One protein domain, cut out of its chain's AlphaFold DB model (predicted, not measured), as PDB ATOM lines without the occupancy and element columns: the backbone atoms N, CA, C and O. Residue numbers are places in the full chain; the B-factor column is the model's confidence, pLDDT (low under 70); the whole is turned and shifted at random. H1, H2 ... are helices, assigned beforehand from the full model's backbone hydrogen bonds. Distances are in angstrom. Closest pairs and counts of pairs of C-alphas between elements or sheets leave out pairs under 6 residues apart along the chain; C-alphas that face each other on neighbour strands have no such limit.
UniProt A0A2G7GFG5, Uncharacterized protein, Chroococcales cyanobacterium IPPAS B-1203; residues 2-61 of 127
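AT A GLANCE: This is residues 2 to 61 of the 127 residues of an uncharacterized protein of Chroococcales cyanobacterium IPPAS B-1203 (UniProt A0A2G7GFG5). One long helix, H3, makes the longest axis; H1 packs side by side on the part of H3 before its free end, and the short H2 sits near H1 but away from H3. The long link of residues 26 to 36 leads from H2 back to the beginning of H3, and residues 52 to 61, of which 52 to 59 belong to H3, stick out from a compact body. The printed part has 60 residues with three named helices, H1, H2 and H3 in that order, and no named strand; the class is all helix. The whole is compact, with a radius of gyration of the C-alphas of 11.7 A, yet elongated, spanning 37 by 21 by 19 A.

HOW THE PARTS SIT: Look first at H3, residues 37 to 59, the longest helix. H1, residues 3 to 14, touches it, and their closest C-alphas, those of Val 10 and Ile 44, are 5.7 A apart. The two run the same way at a shallow tilt of 18 degrees. Next find H2, residues 19 to 25, which is close to H1 but not clearly touching: their closest C-alphas, those of Ala 14 and Leu 22, are 7.1 A apart. H1 and H2 run the same way at a shallow tilt of 31 degrees. H2 and H3 are apart. In H1, H2 and H3 every O i to N i+4 pair is within hydrogen-bond range.

IN THESE COORDINATES: Find C-alpha 37 at (2.925, 35.773, -8.371); from there H3 runs 33.5 A to C-alpha 59 at (-25.814, 22.353, -19.075). H1 begins at C-alpha 3, at (2.369, 32.001, -3.872), and is 16.4 A long from first to last C-alpha. H2 spans residues 19 to 25.

THE WHOLE: The two C-alphas farthest apart, those of Arg 35 and Asn 60, are 37.4 A apart. Without residues 52 to 61, which stand free, the body spans 23 by 21 by 19 A. The link from H1 to H2 is tight; that from H2 to H3, 11 residues, is long. The printed part has no cut, its mean pLDDT is 94.0, and no printed residue is under 70.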
ATOM      1  N   ASN A   2      -0.817  33.942  -0.659       89.00
ATOM      2  CA  ASN A   2       0.615  33.668  -0.870       89.00
ATOM      3  C   ASN A   2       0.829  32.767  -2.106       89.00
ATOM      4  O   ASN A   2      -0.114  32.141  -2.589       89.00
ATOM      5  N   LEU A   3       2.061  32.708  -2.622       89.75
ATOM      6  CA  LEU A   3       2.369  32.001  -3.872       89.75
ATOM      7  C   LEU A   3       2.056  30.498  -3.816       89.75
ATOM      8  O   LEU A   3       1.565  29.946  -4.793       89.75
ATOM      9  N   GLN A   4       2.319  29.838  -2.687       91.94
ATOM     10  CA  GLN A   4       2.056  28.403  -2.549       91.94
ATOM     11  C   GLN A   4       0.558  28.098  -2.572       91.94
ATOM     12  O   GLN A   4       0.137  27.191  -3.281       91.94
ATOM     13  N   LYS A   5      -0.259  28.908  -1.888       93.75
ATOM     14  CA  LYS A   5      -1.720  28.789  -1.945       93.75
ATOM     15  C   LYS A   5      -2.241  28.992  -3.370       93.75
ATOM     16  O   LYS A   5      -3.057  28.201  -3.812       93.75
ATOM     17  N   LEU A   6      -1.731  29.986  -4.109       94.06
ATOM     18  CA  LEU A   6      -2.108  30.200  -5.518       94.06
ATOM     19  C   LEU A   6      -1.826  28.967  -6.383       94.06
ATOM     20  O   LEU A   6      -2.686  28.556  -7.154       94.06
ATOM     21  N   LYS A   7      -0.652  28.348  -6.222       94.38
ATOM     22  CA  LYS A   7      -0.289  27.125  -6.953       94.38
ATOM     23  C   LYS A   7      -1.235  25.969  -6.653       94.38
ATOM     24  O   LYS A   7      -1.735  25.354  -7.585       94.38
ATOM     25  N   VAL A   8      -1.466  25.702  -5.368       95.06
ATOM     26  CA  VAL A   8      -2.350  24.620  -4.914       95.06
ATOM     27  C   VAL A   8      -3.754  24.814  -5.479       95.06
ATOM     28  O   VAL A   8      -4.256  23.925  -6.151       95.06
ATOM     29  N   THR A   9      -4.327  26.010  -5.336       94.94
ATOM     30  CA  THR A   9      -5.666  26.313  -5.857       94.94
ATOM     31  C   THR A   9      -5.754  26.162  -7.376       94.94
ATOM     32  O   THR A   9      -6.710  25.582  -7.877       94.94
ATOM     33  N   VAL A  10      -4.761  26.639  -8.135       95.81
ATOM     34  CA  VAL A  10      -4.746  26.454  -9.597       95.81
ATOM     35  C   VAL A  10      -4.720  24.975  -9.963       95.81
ATOM     36  O   VAL A  10      -5.460  24.558 -10.846       95.81
ATOM     37  N   TYR A  11      -3.873  24.189  -9.304       96.56
ATOM     38  CA  TYR A  11      -3.748  22.755  -9.551       96.56
ATOM     39  C   TYR A  11      -5.023  21.985  -9.212       96.56
ATOM     40  O   TYR A  11      -5.424  21.121  -9.989       96.56
ATOM     41  N   GLU A  12      -5.691  22.352  -8.120       95.38
ATOM     42  CA  GLU A  12      -6.987  21.797  -7.732       95.38
ATOM     43  C   GLU A  12      -8.064  22.100  -8.778       95.38
ATOM     44  O   GLU A  12      -8.671  21.170  -9.304       95.38
ATOM     45  N   ILE A  13      -8.260  23.372  -9.151       93.94
ATOM     46  CA  ILE A  13      -9.305  23.755 -10.120       93.94
ATOM     47  C   ILE A  13      -9.007  23.152 -11.498       93.94
ATOM     48  O   ILE A  13      -9.895  22.639 -12.170       93.94
ATOM     49  N   ALA A  14      -7.747  23.183 -11.934       94.00
ATOM     50  CA  ALA A  14      -7.362  22.645 -13.230       94.00
ATOM     51  C   ALA A  14      -7.292  21.109 -13.268       94.00
ATOM     52  O   ALA A  14      -7.160  20.566 -14.370       94.00
ATOM     53  N   ALA A  15      -7.371  20.427 -12.119       94.69
ATOM     54  CA  ALA A  15      -7.131  18.992 -11.966       94.69
ATOM     55  C   ALA A  15      -5.792  18.545 -12.592       94.69
ATOM     56  O   ALA A  15      -5.727  17.594 -13.371       94.69
ATOM     57  N   VAL A  16      -4.711  19.269 -12.286       95.88
ATOM     58  CA  VAL A  16      -3.344  18.979 -12.760       95.88
ATOM     59  C   VAL A  16      -2.356  19.042 -11.604       95.88
ATOM     60  O   VAL A  16      -2.596  19.731 -10.623       95.88
ATOM     61  N   SER A  17      -1.212  18.374 -11.724       94.31
ATOM     62  CA  SER A  17      -0.183  18.361 -10.671       94.31
ATOM     63  C   SER A  17       1.084  19.133 -11.043       94.31
ATOM     64  O   SER A  17       1.954  19.354 -10.199       94.31
ATOM     65  N   THR A  18       1.216  19.565 -12.302       95.50
ATOM     66  CA  THR A  18       2.432  20.219 -12.803       95.50
ATOM     67  C   THR A  18       2.141  21.420 -13.698       95.50
ATOM     68  O   THR A  18       1.147  21.463 -14.423       95.50
ATOM     69  N   ILE A  19       3.084  22.371 -13.736       94.19
ATOM     70  CA  ILE A  19       3.047  23.525 -14.655       94.19
ATOM     71  C   ILE A  19       3.005  23.067 -16.118       94.19
ATOM     72  O   ILE A  19       2.357  23.705 -16.942       94.19
ATOM     73  N   LYS A  20       3.689  21.963 -16.451       95.06
ATOM     74  CA  LYS A  20       3.697  21.418 -17.813       95.06
ATOM     75  C   LYS A  20       2.289  21.005 -18.235       95.06
ATOM     76  O   LYS A  20       1.814  21.487 -19.254       95.06
ATOM     77  N   GLN A  21       1.609  20.187 -17.428       95.81
ATOM     78  CA  GLN A  21       0.223  19.780 -17.691       95.81
ATOM     79  C   GLN A  21      -0.713  20.985 -17.773       95.81
ATOM     80  O   GLN A  21      -1.533  21.065 -18.680       95.81
ATOM     81  N   LEU A  22      -0.541  21.951 -16.870       95.69
ATOM     82  CA  LEU A  22      -1.324  23.178 -16.849       95.69
ATOM     83  C   LEU A  22      -1.192  23.970 -18.164       95.69
ATOM     84  O   LEU A  22      -2.195  24.323 -18.773       95.69
ATOM     85  N   LYS A  23       0.036  24.190 -18.647       95.25
ATOM     86  CA  LYS A  23       0.302  24.898 -19.912       95.25
ATOM     87  C   LYS A  23      -0.065  24.097 -21.163       95.25
ATOM     88  O   LYS A  23      -0.250  24.684 -22.221       95.25
ATOM     89  N   THR A  24      -0.127  22.772 -21.064       95.00
ATOM     90  CA  THR A  24      -0.643  21.915 -22.138       95.00
ATOM     91  C   THR A  24      -2.166  21.984 -22.213       95.00
ATOM     92  O   THR A  24      -2.706  22.010 -23.310       95.00
ATOM     93  N   LYS A  25      -2.850  22.035 -21.063       93.88
ATOM     94  CA  LYS A  25      -4.313  22.105 -20.987       93.88
ATOM     95  C   LYS A  25      -4.855  23.479 -21.388       93.88
ATOM     96  O   LYS A  25      -5.886  23.550 -22.042       93.88
ATOM     97  N   TYR A  26      -4.157  24.552 -21.019       94.25
ATOM     98  CA  TYR A  26      -4.570  25.924 -21.310       94.25
ATOM     99  C   TYR A  26      -3.495  26.646 -22.121       94.25
ATOM    100  O   TYR A  26      -2.491  27.122 -21.581       94.25
ATOM    101  N   GLU A  27      -3.729  26.762 -23.428       91.44
ATOM    102  CA  GLU A  27      -2.798  27.376 -24.381       91.44
ATOM    103  C   GLU A  27      -2.443  28.823 -23.996       91.44
ATOM    104  O   GLU A  27      -1.279  29.226 -24.058       91.44
ATOM    105  N   ALA A  28      -3.427  29.573 -23.485       92.19
ATOM    106  CA  ALA A  28      -3.274  30.955 -23.026       92.19
ATOM    107  C   ALA A  28      -2.219  31.126 -21.914       92.19
ATOM    108  O   ALA A  28      -1.685  32.217 -21.726       92.19
ATOM    109  N   LEU A  29      -1.872  30.052 -21.192       94.19
ATOM    110  CA  LEU A  29      -0.877  30.087 -20.119       94.19
ATOM    111  C   LEU A  29       0.560  29.891 -20.618       94.19
ATOM    112  O   LEU A  29       1.506  30.066 -19.841       94.19
ATOM    113  N   LYS A  30       0.776  29.510 -21.886       93.12
ATOM    114  CA  LYS A  30       2.123  29.187 -22.383       93.12
ATOM    115  C   LYS A  30       3.085  30.366 -22.280       93.12
ATOM    116  O   LYS A  30       4.223  30.158 -21.850       93.12
ATOM    117  N   SER A  31       2.614  31.577 -22.566       92.19
ATOM    118  CA  SER A  31       3.392  32.823 -22.511       92.19
ATOM    119  C   SER A  31       3.677  33.329 -21.089       92.19
ATOM    120  O   SER A  31       4.563  34.163 -20.907       92.19
ATOM    121  N   LEU A  32       2.982  32.819 -20.064       93.44
ATOM    122  CA  LEU A  32       3.118  33.315 -18.693       93.44
ATOM    123  C   LEU A  32       4.386  32.801 -17.995       93.44
ATOM    124  O   LEU A  32       4.719  31.610 -18.039       93.44
ATOM    125  N   ASP A  33       5.074  33.689 -17.272       94.12
ATOM    126  CA  ASP A  33       6.202  33.318 -16.411       94.12
ATOM    127  C   ASP A  33       5.698  32.871 -15.032       94.12
ATOM    128  O   ASP A  33       5.435  33.689 -14.147       94.12
ATOM    129  N   MET A  34       5.611  31.555 -14.833       92.75
ATOM    130  CA  MET A  34       5.091  30.924 -13.611       92.75
ATOM    131  C   MET A  34       6.039  31.022 -12.399       92.75
ATOM    132  O   MET A  34       5.794  30.411 -11.357       92.75
ATOM    133  N   ARG A  35       7.124  31.798 -12.489       91.50
ATOM    134  CA  ARG A  35       7.913  32.217 -11.319       91.50
ATOM    135  C   ARG A  35       7.303  33.437 -10.623       91.50
ATOM    136  O   ARG A  35       7.581  33.663  -9.449       91.50
ATOM    137  N   ARG A  36       6.459  34.208 -11.320       94.38
ATOM    138  CA  ARG A  36       5.866  35.457 -10.821       94.38
ATOM    139  C   ARG A  36       4.495  35.212 -10.205       94.38
ATOM    140  O   ARG A  36       3.674  34.506 -10.780       94.38
ATOM    141  N   LYS A  37       4.225  35.847  -9.063       93.88
ATOM    142  CA  LYS A  37       2.925  35.773  -8.371       93.88
ATOM    143  C   LYS A  37       1.766  36.251  -9.254       93.88
ATOM    144  O   LYS A  37       0.752  35.570  -9.309       93.88
ATOM    145  N   SER A  38       1.961  37.351  -9.981       94.19
ATOM    146  CA  SER A  38       0.955  37.920 -10.886       94.19
ATOM    147  C   SER A  38       0.513  36.936 -11.973       94.19
ATOM    148  O   SER A  38      -0.670  36.842 -12.271       94.19
ATOM    149  N   SER A  39       1.439  36.133 -12.509       95.75
ATOM    150  CA  SER A  39       1.116  35.091 -13.488       95.75
ATOM    151  C   SER A  39       0.201  34.014 -12.907       95.75
ATOM    152  O   SER A  39      -0.675  33.513 -13.604       95.75
ATOM    153  N   TRP A  40       0.378  33.650 -11.630       96.12
ATOM    154  CA  TRP A  40      -0.502  32.686 -10.961       96.12
ATOM    155  C   TRP A  40      -1.886  33.266 -10.673       96.12
ATOM    156  O   TRP A  40      -2.864  32.535 -10.769       96.12
ATOM    157  N   GLU A  41      -1.977  34.557 -10.356       95.25
ATOM    158  CA  GLU A  41      -3.261  35.252 -10.192       95.25
ATOM    159  C   GLU A  41      -4.034  35.272 -11.518       95.25
ATOM    160  O   GLU A  41      -5.162  34.790 -11.568       95.25
ATOM    161  N   GLN A  42      -3.379  35.659 -12.618       95.25
ATOM    162  CA  GLN A  42      -3.965  35.602 -13.963       95.25
ATOM    163  C   GLN A  42      -4.353  34.174 -14.377       95.25
ATOM    164  O   GLN A  42      -5.365  33.949 -15.036       95.25
ATOM    165  N   THR A  43      -3.562  33.180 -13.972       95.75
ATOM    166  CA  THR A  43      -3.874  31.775 -14.248       95.75
ATOM    167  C   THR A  43      -5.162  31.330 -13.558       95.75
ATOM    168  O   THR A  43      -5.934  30.593 -14.165       95.75
ATOM    169  N   ILE A  44      -5.415  31.766 -12.318       95.50
ATOM    170  CA  ILE A  44      -6.670  31.450 -11.618       95.50
ATOM    171  C   ILE A  44      -7.862  31.967 -12.414       95.50
ATOM    172  O   ILE A  44      -8.804  31.211 -12.627       95.50
ATOM    173  N   GLU A  45      -7.807  33.213 -12.878       94.94
ATOM    174  CA  GLU A  45      -8.892  33.825 -13.651       94.94
ATOM    175  C   GLU A  45      -9.171  33.043 -14.938       94.94
ATOM    176  O   GLU A  45     -10.314  32.678 -15.202       94.94
ATOM    177  N   ILE A  46      -8.118  32.704 -15.691       95.12
ATOM    178  CA  ILE A  46      -8.227  31.925 -16.934       95.12
ATOM    179  C   ILE A  46      -8.841  30.547 -16.665       95.12
ATOM    180  O   ILE A  46      -9.778  30.136 -17.346       95.12
ATOM    181  N   VAL A  47      -8.333  29.828 -15.661       95.56
ATOM    182  CA  VAL A  47      -8.809  28.478 -15.332       95.56
ATOM    183  C   VAL A  47     -10.260  28.512 -14.840       95.56
ATOM    184  O   VAL A  47     -11.062  27.675 -15.244       95.56
ATOM    185  N   GLN A  48     -10.626  29.488 -14.006       95.12
ATOM    186  CA  GLN A  48     -12.001  29.656 -13.531       95.12
ATOM    187  C   GLN A  48     -12.965  30.008 -14.662       95.12
ATOM    188  O   GLN A  48     -14.087  29.506 -14.678       95.12
ATOM    189  N   GLN A  49     -12.541  30.852 -15.600       94.88
ATOM    190  CA  GLN A  49     -13.349  31.208 -16.758       94.88
ATOM    191  C   GLN A  49     -13.614  29.984 -17.641       94.88
ATOM    192  O   GLN A  49     -14.770  29.685 -17.929       94.88
ATOM    193  N   HIS A  50     -12.575  29.206 -17.958       93.81
ATOM    194  CA  HIS A  50     -12.735  27.946 -18.686       93.81
ATOM    195  C   HIS A  50     -13.648  26.953 -17.960       93.81
ATOM    196  O   HIS A  50     -14.455  26.285 -18.601       93.81
ATOM    197  N   GLN A  51     -13.548  26.852 -16.631       92.88
ATOM    198  CA  GLN A  51     -14.420  25.971 -15.853       92.88
ATOM    199  C   GLN A  51     -15.891  26.390 -15.979       92.88
ATOM    200  O   GLN A  51     -16.751  25.534 -16.155       92.88
ATOM    201  N   LYS A  52     -16.178  27.696 -15.929       94.38
ATOM    202  CA  LYS A  52     -17.537  28.227 -16.114       94.38
ATOM    203  C   LYS A  52     -18.066  27.965 -17.519       94.38
ATOM    204  O   LYS A  52     -19.199  27.522 -17.657       94.38
ATOM    205  N   GLU A  53     -17.253  28.216 -18.541       93.69
ATOM    206  CA  GLU A  53     -17.612  27.942 -19.937       93.69
ATOM    207  C   GLU A  53     -17.907  26.458 -20.148       93.69
ATOM    208  O   GLU A  53     -18.910  26.107 -20.762       93.69
ATOM    209  N   PHE A  54     -17.085  25.582 -19.569       91.56
ATOM    210  CA  PHE A  54     -17.297  24.143 -19.639       91.56
ATOM    211  C   PHE A  54     -18.569  23.701 -18.906       91.56
ATOM    212  O   PHE A  54     -19.333  22.903 -19.442       91.56
ATOM    213  N   THR A  55     -18.843  24.233 -17.711       93.50
ATOM    214  CA  THR A  55     -20.099  23.956 -16.998       93.50
ATOM    215  C   THR A  55     -21.310  24.443 -17.794       93.50
ATOM    216  O   THR A  55     -22.266  23.691 -17.950       93.50
ATOM    217  N   SER A  56     -21.247  25.642 -18.376       94.44
ATOM    218  CA  SER A  56     -22.318  26.159 -19.234       94.44
ATOM    219  C   SER A  56     -22.530  25.292 -20.479       94.44
ATOM    220  O   SER A  56     -23.670  25.074 -20.880       94.44
ATOM    221  N   TRP A  57     -21.449  24.783 -21.076       94.56
ATOM    222  CA  TRP A  57     -21.516  23.848 -22.197       94.56
ATOM    223  C   TRP A  57     -22.128  22.502 -21.788       94.56
ATOM    224  O   TRP A  57     -22.890  21.937 -22.558       94.56
ATOM    225  N   LEU A  58     -21.849  21.991 -20.584       91.25
ATOM    226  CA  LEU A  58     -22.467  20.756 -20.085       91.25
ATOM    227  C   LEU A  58     -23.970  20.907 -19.830       91.25
ATOM    228  O   LEU A  58     -24.728  19.975 -20.081       91.25
ATOM    229  N   GLU A  59     -24.397  22.063 -19.321       93.06
ATOM    230  CA  GLU A  59     -25.814  22.353 -19.075       93.06
ATOM    231  C   GLU A  59     -26.600  22.514 -20.379       93.06
ATOM    232  O   GLU A  59     -27.752  22.091 -20.469       93.06
ATOM    233  N   ASN A  60     -25.980  23.113 -21.397       92.69
ATOM    234  CA  ASN A  60     -26.596  23.301 -22.701       92.69
ATOM    235  C   ASN A  60     -25.562  23.140 -23.826       92.69
ATOM    236  O   ASN A  60     -25.053  24.143 -24.343       92.69
ATOM    237  N   PRO A  61     -25.249  21.895 -24.220       92.38
ATOM    238  CA  PRO A  61     -24.298  21.666 -25.293       92.38
ATOM    239  C   PRO A  61     -24.882  22.157 -26.628       92.38
ATOM    240  O   PRO A  61     -26.106  22.214 -26.783       92.38
TER     241      PRO A  61